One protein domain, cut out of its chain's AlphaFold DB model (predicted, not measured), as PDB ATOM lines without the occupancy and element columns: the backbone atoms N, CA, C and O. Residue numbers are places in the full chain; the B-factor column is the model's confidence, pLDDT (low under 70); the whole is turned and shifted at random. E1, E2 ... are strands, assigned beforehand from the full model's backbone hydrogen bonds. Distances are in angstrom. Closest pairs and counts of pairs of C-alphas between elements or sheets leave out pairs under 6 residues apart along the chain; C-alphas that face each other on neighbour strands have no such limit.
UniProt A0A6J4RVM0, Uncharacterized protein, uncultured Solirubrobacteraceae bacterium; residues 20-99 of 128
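AT A GLANCE: This is residues 20 to 99 of the 128 residues of an uncharacterized protein of uncultured Solirubrobacteraceae bacterium (UniProt A0A6J4RVM0). One curled sheet of seven strands folds back on itself like a flattened, partly open barrel: E4, E3 and E2 form one leaf, E5, E6 and E7 face them as the other, and E1 is the hinge. The barrel stays open between the edge strands E4 and E7, and loops at its two ends, with Gly 31 and Gly 88, make the long axis. The printed part has 80 residues, with seven named strands, E1 to E7 in chain order, and no named helix; the mixed sheet runs E4, E3, E2, E1, E5, E6, E7. The class is all strand, though named strands hold 38 of the 80 residues. The whole is compact, with a radius of gyration of the C-alphas of 12.7 A, yet elongated, spanning 43 by 27 by 16 A.

IN THESE COORDINATES: Find C-alpha 22 at (91.373, 165.504, -16.170); there E1 begins, residues 22 to 26, 13.3 A long. Next come E2, residues 34 to 38, 13.5 A, E3, residues 44 to 48, 13.4 A, and E4, residues 56 to 61, 14.7 A. From C-alpha 68 at (91.905, 167.406, -7.599) the longest strand by residues, E5, runs 16.8 A to residue 74. E6, residues 77 to 82, covers 16.2 A; E7, residues 94 to 97, covers 10.2 A and ends at C-alpha 97, (88.698, 155.393, -4.100).

HOW THE PARTS SIT: Start at the hinge, E1, whose pairing is staggered: residues 22 to 23 pair with E5 and 23 to 26 with E2. E1 and E5 are parallel at 23 degrees, with N 22 and O 69 3.0 A apart, within hydrogen-bond range. E1 to E4 form a meander, each strand the antiparallel neighbour of the one before; look for N 26 and O 34 at 2.8 A, N 37 and O 45 at 2.8 A, and N 46 and O 59 at 2.8 A. E5, E6 and E7 form a second meander, with N 72 and O 79 at 2.9 A and N 80 and O 95 at 2.9 A. In this folded sheet, one sheet bent back into two leaves, the closest C-alphas of E2 and E5 are those of Ala 38 and Ser 70, 5.1 A apart. E4 and E7 are apart.

THE WHOLE: The two C-alphas farthest apart, those of Gly 31 and Gly 88, are 42.9 A apart. The sheet is strongly twisted, with C-alphas up to 8.1 A off its best plane. The link from E6 to E7, 11 residues, is long. The printed part has no cut; its mean pLDDT is 91.5, and residue 86 is under 70.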
ATOM      1  N   THR A  20      86.263 171.762 -14.402       91.62
ATOM      2  CA  THR A  20      86.589 170.380 -14.748       91.62
ATOM      3  C   THR A  20      88.039 170.281 -15.227       91.62
ATOM      4  O   THR A  20      88.460 171.065 -16.076       91.62
ATOM      5  N   HIS A  21      88.782 169.305 -14.708       92.19
ATOM      6  CA  HIS A  21      90.144 168.976 -15.131       92.19
ATOM      7  C   HIS A  21      90.175 167.599 -15.809       92.19
ATOM      8  O   HIS A  21      89.325 167.288 -16.646       92.19
ATOM      9  N   ASN A  22      91.164 166.764 -15.486       93.38
ATOM     10  CA  ASN A  22      91.373 165.504 -16.170       93.38
ATOM     11  C   ASN A  22      90.437 164.415 -15.640       93.38
ATOM     12  O   ASN A  22      90.229 164.259 -14.433       93.38
ATOM     13  N   GLY A  23      89.931 163.608 -16.563       92.69
ATOM     14  CA  GLY A  23      89.103 162.450 -16.263       92.69
ATOM     15  C   GLY A  23      89.311 161.324 -17.263       92.69
ATOM     16  O   GLY A  23      90.003 161.487 -18.272       92.69
ATOM     17  N   GLN A  24      88.706 160.180 -16.975       92.06
ATOM     18  CA  GLN A  24      88.761 158.988 -17.809       92.06
ATOM     19  C   GLN A  24      87.426 158.245 -17.775       92.06
ATOM     20  O   GLN A  24      86.715 158.229 -16.771       92.06
ATOM     21  N   MET A  25      87.115 157.583 -18.886       92.81
ATOM     22  CA  MET A  25      86.032 156.612 -18.964       92.81
ATOM     23  C   MET A  25      86.280 155.419 -18.044       92.81
ATOM     24  O   MET A  25      87.367 154.844 -18.040       92.81
ATOM     25  N   ILE A  26      85.242 154.986 -17.334       93.44
ATOM     26  CA  ILE A  26      85.253 153.743 -16.565       93.44
ATOM     27  C   ILE A  26      84.725 152.624 -17.478       93.44
ATOM     28  O   ILE A  26      83.591 152.714 -17.955       93.44
ATOM     29  N   PRO A  27      85.497 151.549 -17.733       92.19
ATOM     30  CA  PRO A  27      85.119 150.486 -18.662       92.19
ATOM     31  C   PRO A  27      84.158 149.483 -18.003       92.19
ATOM     32  O   PRO A  27      84.502 148.316 -17.795       92.19
ATOM     33  N   VAL A  28      82.959 149.941 -17.640       94.06
ATOM     34  CA  VAL A  28      81.896 149.082 -17.102       94.06
ATOM     35  C   VAL A  28      81.382 148.084 -18.140       94.06
ATOM     36  O   VAL A  28      81.438 148.321 -19.346       94.06
ATOM     37  N   THR A  29      80.900 146.934 -17.667       93.19
ATOM     38  CA  THR A  29      80.427 145.828 -18.522       93.19
ATOM     39  C   THR A  29      78.906 145.694 -18.582       93.19
ATOM     40  O   THR A  29      78.403 144.795 -19.248       93.19
ATOM     41  N   ASP A  30      78.171 146.583 -17.917       91.94
ATOM     42  CA  ASP A  30      76.706 146.568 -17.818       91.94
ATOM     43  C   ASP A  30      76.001 147.470 -18.848       91.94
ATOM     44  O   ASP A  30      74.791 147.663 -18.779       91.94
ATOM     45  N   GLY A  31      76.748 148.000 -19.822       91.88
ATOM     46  CA  GLY A  31      76.218 148.828 -20.909       91.88
ATOM     47  C   GLY A  31      76.096 150.318 -20.585       91.88
ATOM     48  O   GLY A  31      75.680 151.077 -21.457       91.88
ATOM     49  N   ARG A  32      76.474 150.753 -19.377       95.31
ATOM     50  CA  ARG A  32      76.495 152.176 -19.019       95.31
ATOM     51  C   ARG A  32      77.715 152.907 -19.580       95.31
ATOM     52  O   ARG A  32      78.765 152.313 -19.824       95.31
ATOM     53  N   TYR A  33      77.595 154.224 -19.721       96.50
ATOM     54  CA  TYR A  33      78.711 155.122 -20.010       96.50
ATOM     55  C   TYR A  33      79.041 155.927 -18.757       96.50
ATOM     56  O   TYR A  33      78.321 156.855 -18.399       96.50
ATOM     57  N   LEU A  34      80.125 155.545 -18.082       96.69
ATOM     58  CA  LEU A  34      80.578 156.185 -16.851       96.69
ATOM     59  C   LEU A  34      81.936 156.860 -17.055       96.69
ATOM     60  O   LEU A  34      82.788 156.328 -17.768       96.69
ATOM     61  N   ALA A  35      82.180 157.976 -16.373       96.25
ATOM     62  CA  ALA A  35      83.499 158.602 -16.297       96.25
ATOM     63  C   ALA A  35      83.828 159.046 -14.871       96.25
ATOM     64  O   ALA A  35      82.960 159.562 -14.171       96.25
ATOM     65  N   SER A  36      85.087 158.883 -14.463       96.75
ATOM     66  CA  SER A  36      85.656 159.569 -13.302       96.75
ATOM     67  C   SER A  36      86.294 160.869 -13.769       96.75
ATOM     68  O   SER A  36      87.056 160.869 -14.735       96.75
ATOM     69  N   VAL A  37      85.981 161.985 -13.117       96.44
ATOM     70  CA  VAL A  37      86.431 163.308 -13.553       96.44
ATOM     71  C   VAL A  37      86.823 164.155 -12.351       96.44
ATOM     72  O   VAL A  37      86.104 164.210 -11.355       96.44
ATOM     73  N   ALA A  38      87.962 164.832 -12.452       95.38
ATOM     74  CA  ALA A  38      88.391 165.813 -11.469       95.38
ATOM     75  C   ALA A  38      87.645 167.149 -11.645       95.38
ATOM     76  O   ALA A  38      87.511 167.657 -12.759       95.38
ATOM     77  N   TYR A  39      87.195 167.728 -10.536       94.88
ATOM     78  CA  TYR A  39      86.457 168.991 -10.437       94.88
ATOM     79  C   TYR A  39      87.169 170.020  -9.544       94.88
ATOM     80  O   TYR A  39      86.532 170.880  -8.939       94.88
ATOM     81  N   TYR A  40      88.504 169.968  -9.488       92.50
ATOM     82  CA  TYR A  40      89.324 170.900  -8.717       92.50
ATOM     83  C   TYR A  40      88.929 170.926  -7.236       92.50
ATOM     84  O   TYR A  40      88.999 169.894  -6.568       92.50
ATOM     85  N   GLN A  41      88.472 172.079  -6.740       91.19
ATOM     86  CA  GLN A  41      88.003 172.248  -5.369       91.19
ATOM     87  C   GLN A  41      86.725 171.464  -5.059       91.19
ATOM     88  O   GLN A  41      86.528 171.131  -3.902       91.19
ATOM     89  N   GLY A  42      85.953 171.053  -6.073       92.69
ATOM     90  CA  GLY A  42      84.816 170.136  -5.908       92.69
ATOM     91  C   GLY A  42      85.185 168.648  -5.909       92.69
ATOM     92  O   GLY A  42      84.303 167.785  -6.003       92.69
ATOM     93  N   GLY A  43      86.485 168.336  -5.872       94.00
ATOM     94  CA  GLY A  43      87.007 166.982  -5.720       94.00
ATOM     95  C   GLY A  43      86.851 166.100  -6.949       94.00
ATOM     96  O   GLY A  43      87.169 166.505  -8.068       94.00
ATOM     97  N   THR A  44      86.408 164.863  -6.744       95.75
ATOM     98  CA  THR A  44      86.201 163.888  -7.821       95.75
ATOM     99  C   THR A  44      84.720 163.607  -7.987       95.75
ATOM    100  O   THR A  44      84.004 163.410  -7.012       95.75
ATOM    101  N   THR A  45      84.260 163.520  -9.231       97.19
ATOM    102  CA  THR A  45      82.918 163.047  -9.569       97.19
ATOM    103  C   THR A  45      83.007 161.769 -10.390       97.19
ATOM    104  O   THR A  45      83.911 161.602 -11.212       97.19
ATOM    105  N   VAL A  46      82.053 160.871 -10.186       97.81
ATOM    106  CA  VAL A  46      81.754 159.776 -11.100       97.81
ATOM    107  C   VAL A  46      80.403 160.073 -11.719       97.81
ATOM    108  O   VAL A  46      79.386 160.099 -11.025       97.81
ATOM    109  N   VAL A  47      80.403 160.308 -13.024       97.88
ATOM    110  CA  VAL A  47      79.211 160.666 -13.788       97.88
ATOM    111  C   VAL A  47      78.762 159.489 -14.643       97.88
ATOM    112  O   VAL A  47      79.567 158.890 -15.353       97.88
ATOM    113  N   ASP A  48      77.473 159.180 -14.580       97.75
ATOM    114  CA  ASP A  48      76.766 158.348 -15.546       97.75
ATOM    115  C   ASP A  48      76.165 159.250 -16.620       97.75
ATOM    116  O   ASP A  48      75.324 160.102 -16.335       97.75
ATOM    117  N   PHE A  49      76.611 159.081 -17.856       97.25
ATOM    118  CA  PHE A  49      76.105 159.803 -19.017       97.25
ATOM    119  C   PHE A  49      75.586 158.839 -20.089       97.25
ATOM    120  O   PHE A  49      75.606 159.148 -21.281       97.25
ATOM    121  N   THR A  50      75.091 157.671 -19.659       97.62
ATOM    122  CA  THR A  50      74.448 156.681 -20.536       97.62
ATOM    123  C   THR A  50      73.354 157.322 -21.391       97.62
ATOM    124  O   THR A  50      73.285 157.089 -22.597       97.62
ATOM    125  N   ASP A  51      72.549 158.186 -20.768       97.25
ATOM    126  CA  ASP A  51      71.715 159.165 -21.455       97.25
ATOM    127  C   ASP A  51      72.428 160.532 -21.451       97.25
ATOM    128  O   ASP A  51      72.433 161.219 -20.423       97.25
ATOM    129  N   PRO A  52      73.019 160.968 -22.579       96.00
ATOM    130  CA  PRO A  52      73.756 162.226 -22.634       96.00
ATOM    131  C   PRO A  52      72.861 163.461 -22.466       96.00
ATOM    132  O   PRO A  52      73.393 164.538 -22.198       96.00
ATOM    133  N   ALA A  53      71.533 163.335 -22.605       97.19
ATOM    134  CA  ALA A  53      70.596 164.420 -22.316       97.19
ATOM    135  C   ALA A  53      70.330 164.584 -20.812       97.19
ATOM    136  O   ALA A  53      69.911 165.659 -20.385       97.19
ATOM    137  N   ASN A  54      70.603 163.549 -20.008       97.25
ATOM    138  CA  ASN A  54      70.341 163.524 -18.569       97.25
ATOM    139  C   ASN A  54      71.504 162.893 -17.771       97.25
ATOM    140  O   ASN A  54      71.281 161.899 -17.073       97.25
ATOM    141  N   PRO A  55      72.730 163.448 -17.840       97.75
ATOM    142  CA  PRO A  55      73.868 162.931 -17.086       97.75
ATOM    143  C   PRO A  55      73.664 163.099 -15.573       97.75
ATOM    144  O   PRO A  55      73.096 164.097 -15.122       97.75
ATOM    145  N   ARG A  56      74.137 162.135 -14.776       97.50
ATOM    146  CA  ARG A  56      73.914 162.076 -13.321       97.50
ATOM    147  C   ARG A  56      75.200 161.765 -12.573       97.50
ATOM    148  O   ARG A  56      75.932 160.859 -12.956       97.50
ATOM    149  N   GLU A  57      75.445 162.473 -11.477       97.69
ATOM    150  CA  GLU A  57      76.474 162.071 -10.514       97.69
ATOM    151  C   GLU A  57      76.013 160.796  -9.797       97.69
ATOM    152  O   GLU A  57      74.888 160.746  -9.300       97.69
ATOM    153  N   ILE A  58      76.858 159.765  -9.758       96.81
ATOM    154  CA  ILE A  58      76.557 158.488  -9.085       96.81
ATOM    155  C   ILE A  58      77.477 158.205  -7.895       96.81
ATOM    156  O   ILE A  58      77.156 157.374  -7.053       96.81
ATOM    157  N   ALA A  59      78.623 158.878  -7.824       96.56
ATOM    158  CA  ALA A  59      79.519 158.872  -6.678       96.56
ATOM    159  C   ALA A  59      80.393 160.123  -6.733       96.56
ATOM    160  O   ALA A  59      80.627 160.674  -7.810       96.56
ATOM    161  N   TYR A  60      80.896 160.562  -5.587       95.88
ATOM    162  CA  TYR A  60      81.807 161.692  -5.528       95.88
ATOM    163  C   TYR A  60      82.668 161.661  -4.276       95.88
ATOM    164  O   TYR A  60      82.373 160.954  -3.311       95.88
ATOM    165  N   THR A  61      83.720 162.469  -4.302       93.31
ATOM    166  CA  THR A  61      84.499 162.846  -3.129       93.31
ATOM    167  C   THR A  61      84.608 164.361  -3.122       93.31
ATOM    168  O   THR A  61      84.773 164.986  -4.170       93.31
ATOM    169  N   ASP A  62      84.457 164.943  -1.941       90.81
ATOM    170  CA  ASP A  62      84.484 166.388  -1.733       90.81
ATOM    171  C   ASP A  62      85.246 166.669  -0.441       90.81
ATOM    172  O   ASP A  62      84.676 166.888   0.630       90.81
ATOM    173  N   ALA A  63      86.560 166.465  -0.503       82.88
ATOM    174  CA  ALA A  63      87.421 166.705   0.640       82.88
ATOM    175  C   ALA A  63      87.594 168.215   0.846       82.88
ATOM    176  O   ALA A  63      87.750 168.972  -0.111       82.88
ATOM    177  N   ALA A  64      87.636 168.651   2.105       80.12
ATOM    178  CA  ALA A  64      88.004 170.027   2.416       80.12
ATOM    179  C   ALA A  64      89.377 170.355   1.806       80.12
ATOM    180  O   ALA A  64      90.304 169.548   1.895       80.12
ATOM    181  N   ASN A  65      89.501 171.543   1.211       82.06
ATOM    182  CA  ASN A  65      90.696 171.972   0.475       82.06
ATOM    183  C   ASN A  65      91.081 171.033  -0.680       82.06
ATOM    184  O   ASN A  65      92.268 170.875  -0.983       82.06
ATOM    185  N   SER A  66      90.099 170.401  -1.328       86.75
ATOM    186  CA  SER A  66      90.394 169.627  -2.523       86.75
ATOM    187  C   SER A  66      91.055 170.500  -3.593       86.75
ATOM    188  O   SER A  66      90.807 171.695  -3.727       86.75
ATOM    189  N   ASP A  67      91.944 169.883  -4.349       89.62
ATOM    190  CA  ASP A  67      92.691 170.479  -5.452       89.62
ATOM    191  C   ASP A  67      92.848 169.391  -6.521       89.62
ATOM    192  O   ASP A  67      93.933 169.148  -7.042       89.62
ATOM    193  N   THR A  68      91.793 168.598  -6.755       92.12
ATOM    194  CA  THR A  68      91.905 167.406  -7.599       92.12
ATOM    195  C   THR A  68      92.153 167.814  -9.048       92.12
ATOM    196  O   THR A  68      91.338 168.497  -9.670       92.12
ATOM    197  N   TRP A  69      93.264 167.343  -9.608       92.12
ATOM    198  CA  TRP A  69      93.681 167.666 -10.970       92.12
ATOM    199  C   TRP A  69      93.402 166.535 -11.961       92.12
ATOM    200  O   TRP A  69      93.095 166.784 -13.128       92.12
ATOM    201  N   SER A  70      93.473 165.286 -11.503       92.69
ATOM    202  CA  SER A  70      93.096 164.123 -12.306       92.69
ATOM    203  C   SER A  70      92.388 163.087 -11.455       92.69
ATOM    204  O   SER A  70      92.743 162.907 -10.294       92.69
ATOM    205  N   ALA A  71      91.418 162.401 -12.054       94.62
ATOM    206  CA  ALA A  71      90.746 161.247 -11.472       94.62
ATOM    207  C   ALA A  71      90.636 160.144 -12.530       94.62
ATOM    208  O   ALA A  71      89.836 160.241 -13.466       94.62
ATOM    209  N   TYR A  72      91.457 159.105 -12.397       93.56
ATOM    210  CA  TYR A  72      91.594 158.050 -13.399       93.56
ATOM    211  C   TYR A  72      91.209 156.692 -12.851       93.56
ATOM    212  O   TYR A  72      91.552 156.340 -11.725       93.56
ATOM    213  N   TRP A  73      90.515 155.909 -13.666       93.00
ATOM    214  CA  TRP A  73      90.101 154.573 -13.288       93.00
ATOM    215  C   TRP A  73      91.159 153.546 -13.668       93.00
ATOM    216  O   TRP A  73      91.589 153.457 -14.817       93.00
ATOM    217  N   TYR A  74      91.500 152.675 -12.725       92.44
ATOM    218  CA  TYR A  74      92.320 151.512 -13.004       92.44
ATOM    219  C   TYR A  74      91.927 150.329 -12.110       92.44
ATOM    220  O   TYR A  74      91.968 150.411 -10.886       92.44
ATOM    221  N   ASN A  75      91.534 149.215 -12.739       92.12
ATOM    222  CA  ASN A  75      91.303 147.904 -12.113       92.12
ATOM    223  C   ASN A  75      90.546 147.931 -10.770       92.12
ATOM    224  O   ASN A  75      90.986 147.347  -9.779       92.12
ATOM    225  N   GLY A  76      89.385 148.589 -10.739       92.94
ATOM    226  CA  GLY A  76      88.507 148.606  -9.564       92.94
ATOM    227  C   GLY A  76      88.604 149.867  -8.709       92.94
ATOM    228  O   GLY A  76      87.804 150.009  -7.784       92.94
ATOM    229  N   PHE A  77      89.544 150.764  -9.012       95.25
ATOM    230  CA  PHE A  77      89.791 151.961  -8.220       95.25
ATOM    231  C   PHE A  77      89.860 153.216  -9.083       95.25
ATOM    232  O   PHE A  77      90.318 153.180 -10.223       95.25
ATOM    233  N   VAL A  78      89.438 154.335  -8.503       95.50
ATOM    234  CA  VAL A  78      89.734 155.677  -8.994       95.50
ATOM    235  C   VAL A  78      90.962 156.179  -8.248       95.50
ATOM    236  O   VAL A  78      90.958 156.262  -7.023       95.50
ATOM    237  N   PHE A  79      92.001 156.515  -8.995       94.62
ATOM    238  CA  PHE A  79      93.215 157.150  -8.514       94.62
ATOM    239  C   PHE A  79      93.107 158.639  -8.795       94.62
ATOM    240  O   PHE A  79      93.030 159.051  -9.958       94.62
ATOM    241  N   ALA A  80      93.075 159.434  -7.734       93.88
ATOM    242  CA  ALA A  80      92.981 160.875  -7.818       93.88
ATOM    243  C   ALA A  80      94.264 161.521  -7.300       93.88
ATOM    244  O   ALA A  80      94.848 161.080  -6.310       93.88
ATOM    245  N   ASN A  81      94.718 162.568  -7.984       91.62
ATOM    246  CA  ASN A  81      95.847 163.370  -7.531       91.62
ATOM    247  C   ASN A  81      95.412 164.816  -7.309       91.62
ATOM    248  O   ASN A  81      94.699 165.397  -8.132       91.62
ATOM    249  N   GLY A  82      95.886 165.389  -6.210       88.00
ATOM    250  CA  GLY A  82      95.820 166.807  -5.915       88.00
ATOM    251  C   GLY A  82      96.858 167.603  -6.706       88.00
ATOM    252  O   GLY A  82      97.814 167.050  -7.268       88.00
ATOM    253  N   GLY A  83      96.665 168.915  -6.754       81.88
ATOM    254  CA  GLY A  83      97.637 169.870  -7.251       81.88
ATOM    255  C   GLY A  83      98.836 170.026  -6.315       81.88
ATOM    256  O   GLY A  83      98.964 169.389  -5.270       81.88
ATOM    257  N   LEU A  84      99.772 170.882  -6.717       75.31
ATOM    258  CA  LEU A  84     101.095 170.990  -6.094       75.31
ATOM    259  C   LEU A  84     101.138 171.899  -4.854       75.31
ATOM    260  O   LEU A  84     102.227 172.342  -4.498       75.31
ATOM    261  N   HIS A  85      99.997 172.229  -4.233       73.69
ATOM    262  CA  HIS A  85      99.964 173.079  -3.032       73.69
ATOM    263  C   HIS A  85     100.645 174.453  -3.254       73.69
ATOM    264  O   HIS A  85     101.361 174.982  -2.407       73.69
ATOM    265  N   ARG A  86     100.487 175.055  -4.443       69.38
ATOM    266  CA  ARG A  86     101.237 176.280  -4.801       69.38
ATOM    267  C   ARG A  86     100.813 177.522  -4.018       69.38
ATOM    268  O   ARG A  86     101.552 178.502  -4.006       69.38
ATOM    269  N   ASP A  87      99.640 177.489  -3.402       72.81
ATOM    270  CA  ASP A  87      99.053 178.583  -2.630       72.81
ATOM    271  C   ASP A  87      99.193 178.403  -1.107       72.81
ATOM    272  O   ASP A  87      98.691 179.232  -0.347       72.81
ATOM    273  N   GLY A  88      99.881 177.348  -0.651       72.56
ATOM    274  CA  GLY A  88     100.096 177.077   0.771       72.56
ATOM    275  C   GLY A  88      98.921 176.403   1.494       72.56
ATOM    276  O   GLY A  88      98.979 176.258   2.714       72.56
ATOM    277  N   ARG A  89      97.850 175.986   0.793       74.00
ATOM    278  CA  ARG A  89      96.688 175.300   1.399       74.00
ATOM    279  C   ARG A  89      96.823 173.788   1.367       74.00
ATOM    280  O   ARG A  89      96.906 173.218   0.282       74.00
ATOM    281  N   GLU A  90      96.857 173.128   2.526       77.94
ATOM    282  CA  GLU A  90      96.984 171.663   2.598       77.94
ATOM    283  C   GLU A  90      95.934 170.997   1.708       77.94
ATOM    284  O   GLU A  90      94.756 171.328   1.806       77.94
ATOM    285  N   ASN A  91      96.371 170.088   0.836       82.88
ATOM    286  CA  ASN A  91      95.483 169.305  -0.011       82.88
ATOM    287  C   ASN A  91      95.744 167.805   0.216       82.88
ATOM    288  O   ASN A  91      96.801 167.440   0.742       82.88
ATOM    289  N   PRO A  92      94.810 166.920  -0.171       82.94
ATOM    290  CA  PRO A  92      94.941 165.484   0.086       82.94
ATOM    291  C   PRO A  92      96.130 164.798  -0.611       82.94
ATOM    292  O   PRO A  92      96.482 163.672  -0.264       82.94
ATOM    293  N   GLY A  93      96.762 165.445  -1.597       87.88
ATOM    294  CA  GLY A  93      97.904 164.920  -2.342       87.88
ATOM    295  C   GLY A  93      97.546 163.765  -3.281       87.88
ATOM    296  O   GLY A  93      97.501 163.947  -4.495       87.88
ATOM    297  N   PHE A  94      97.303 162.570  -2.747       91.44
ATOM    298  CA  PHE A  94      96.967 161.377  -3.524       91.44
ATOM    299  C   PHE A  94      95.899 160.553  -2.820       91.44
ATOM    300  O   PHE A  94      96.036 160.198  -1.650       91.44
ATOM    301  N   GLU A  95      94.855 160.209  -3.562       92.00
ATOM    302  CA  GLU A  95      93.676 159.545  -3.032       92.00
ATOM    303  C   GLU A  95      93.326 158.337  -3.901       92.00
ATOM    304  O   GLU A  95      93.479 158.352  -5.126       92.00
ATOM    305  N   VAL A  96      92.852 157.269  -3.260       94.94
ATOM    306  CA  VAL A  96      92.436 156.042  -3.943       94.94
ATOM    307  C   VAL A  96      91.048 155.669  -3.460       94.94
ATOM    308  O   VAL A  96      90.840 155.396  -2.279       94.94
ATOM    309  N   TYR A  97      90.103 155.628  -4.390       94.94
ATOM    310  CA  TYR A  97      88.698 155.393  -4.100       94.94
ATOM    311  C   TYR A  97      88.204 154.129  -4.777       94.94
ATOM    312  O   TYR A  97      88.589 153.815  -5.900       94.94
ATOM    313  N   ARG A  98      87.289 153.420  -4.118       95.88
ATOM    314  CA  ARG A  98      86.524 152.333  -4.727       95.88
ATOM    315  C   ARG A  98      85.077 152.776  -4.865       95.88
ATOM    316  O   ARG A  98      84.479 153.199  -3.885       95.88
ATOM    317  N   VAL A  99      84.518 152.649  -6.065       95.12
ATOM    318  CA  VAL A  99      83.109 152.975  -6.320       95.12
ATOM    319  C   VAL A  99      82.262 151.721  -6.123       95.12
ATOM    320  O   VAL A  99      82.552 150.677  -6.721       95.12
TER     321      VAL A  99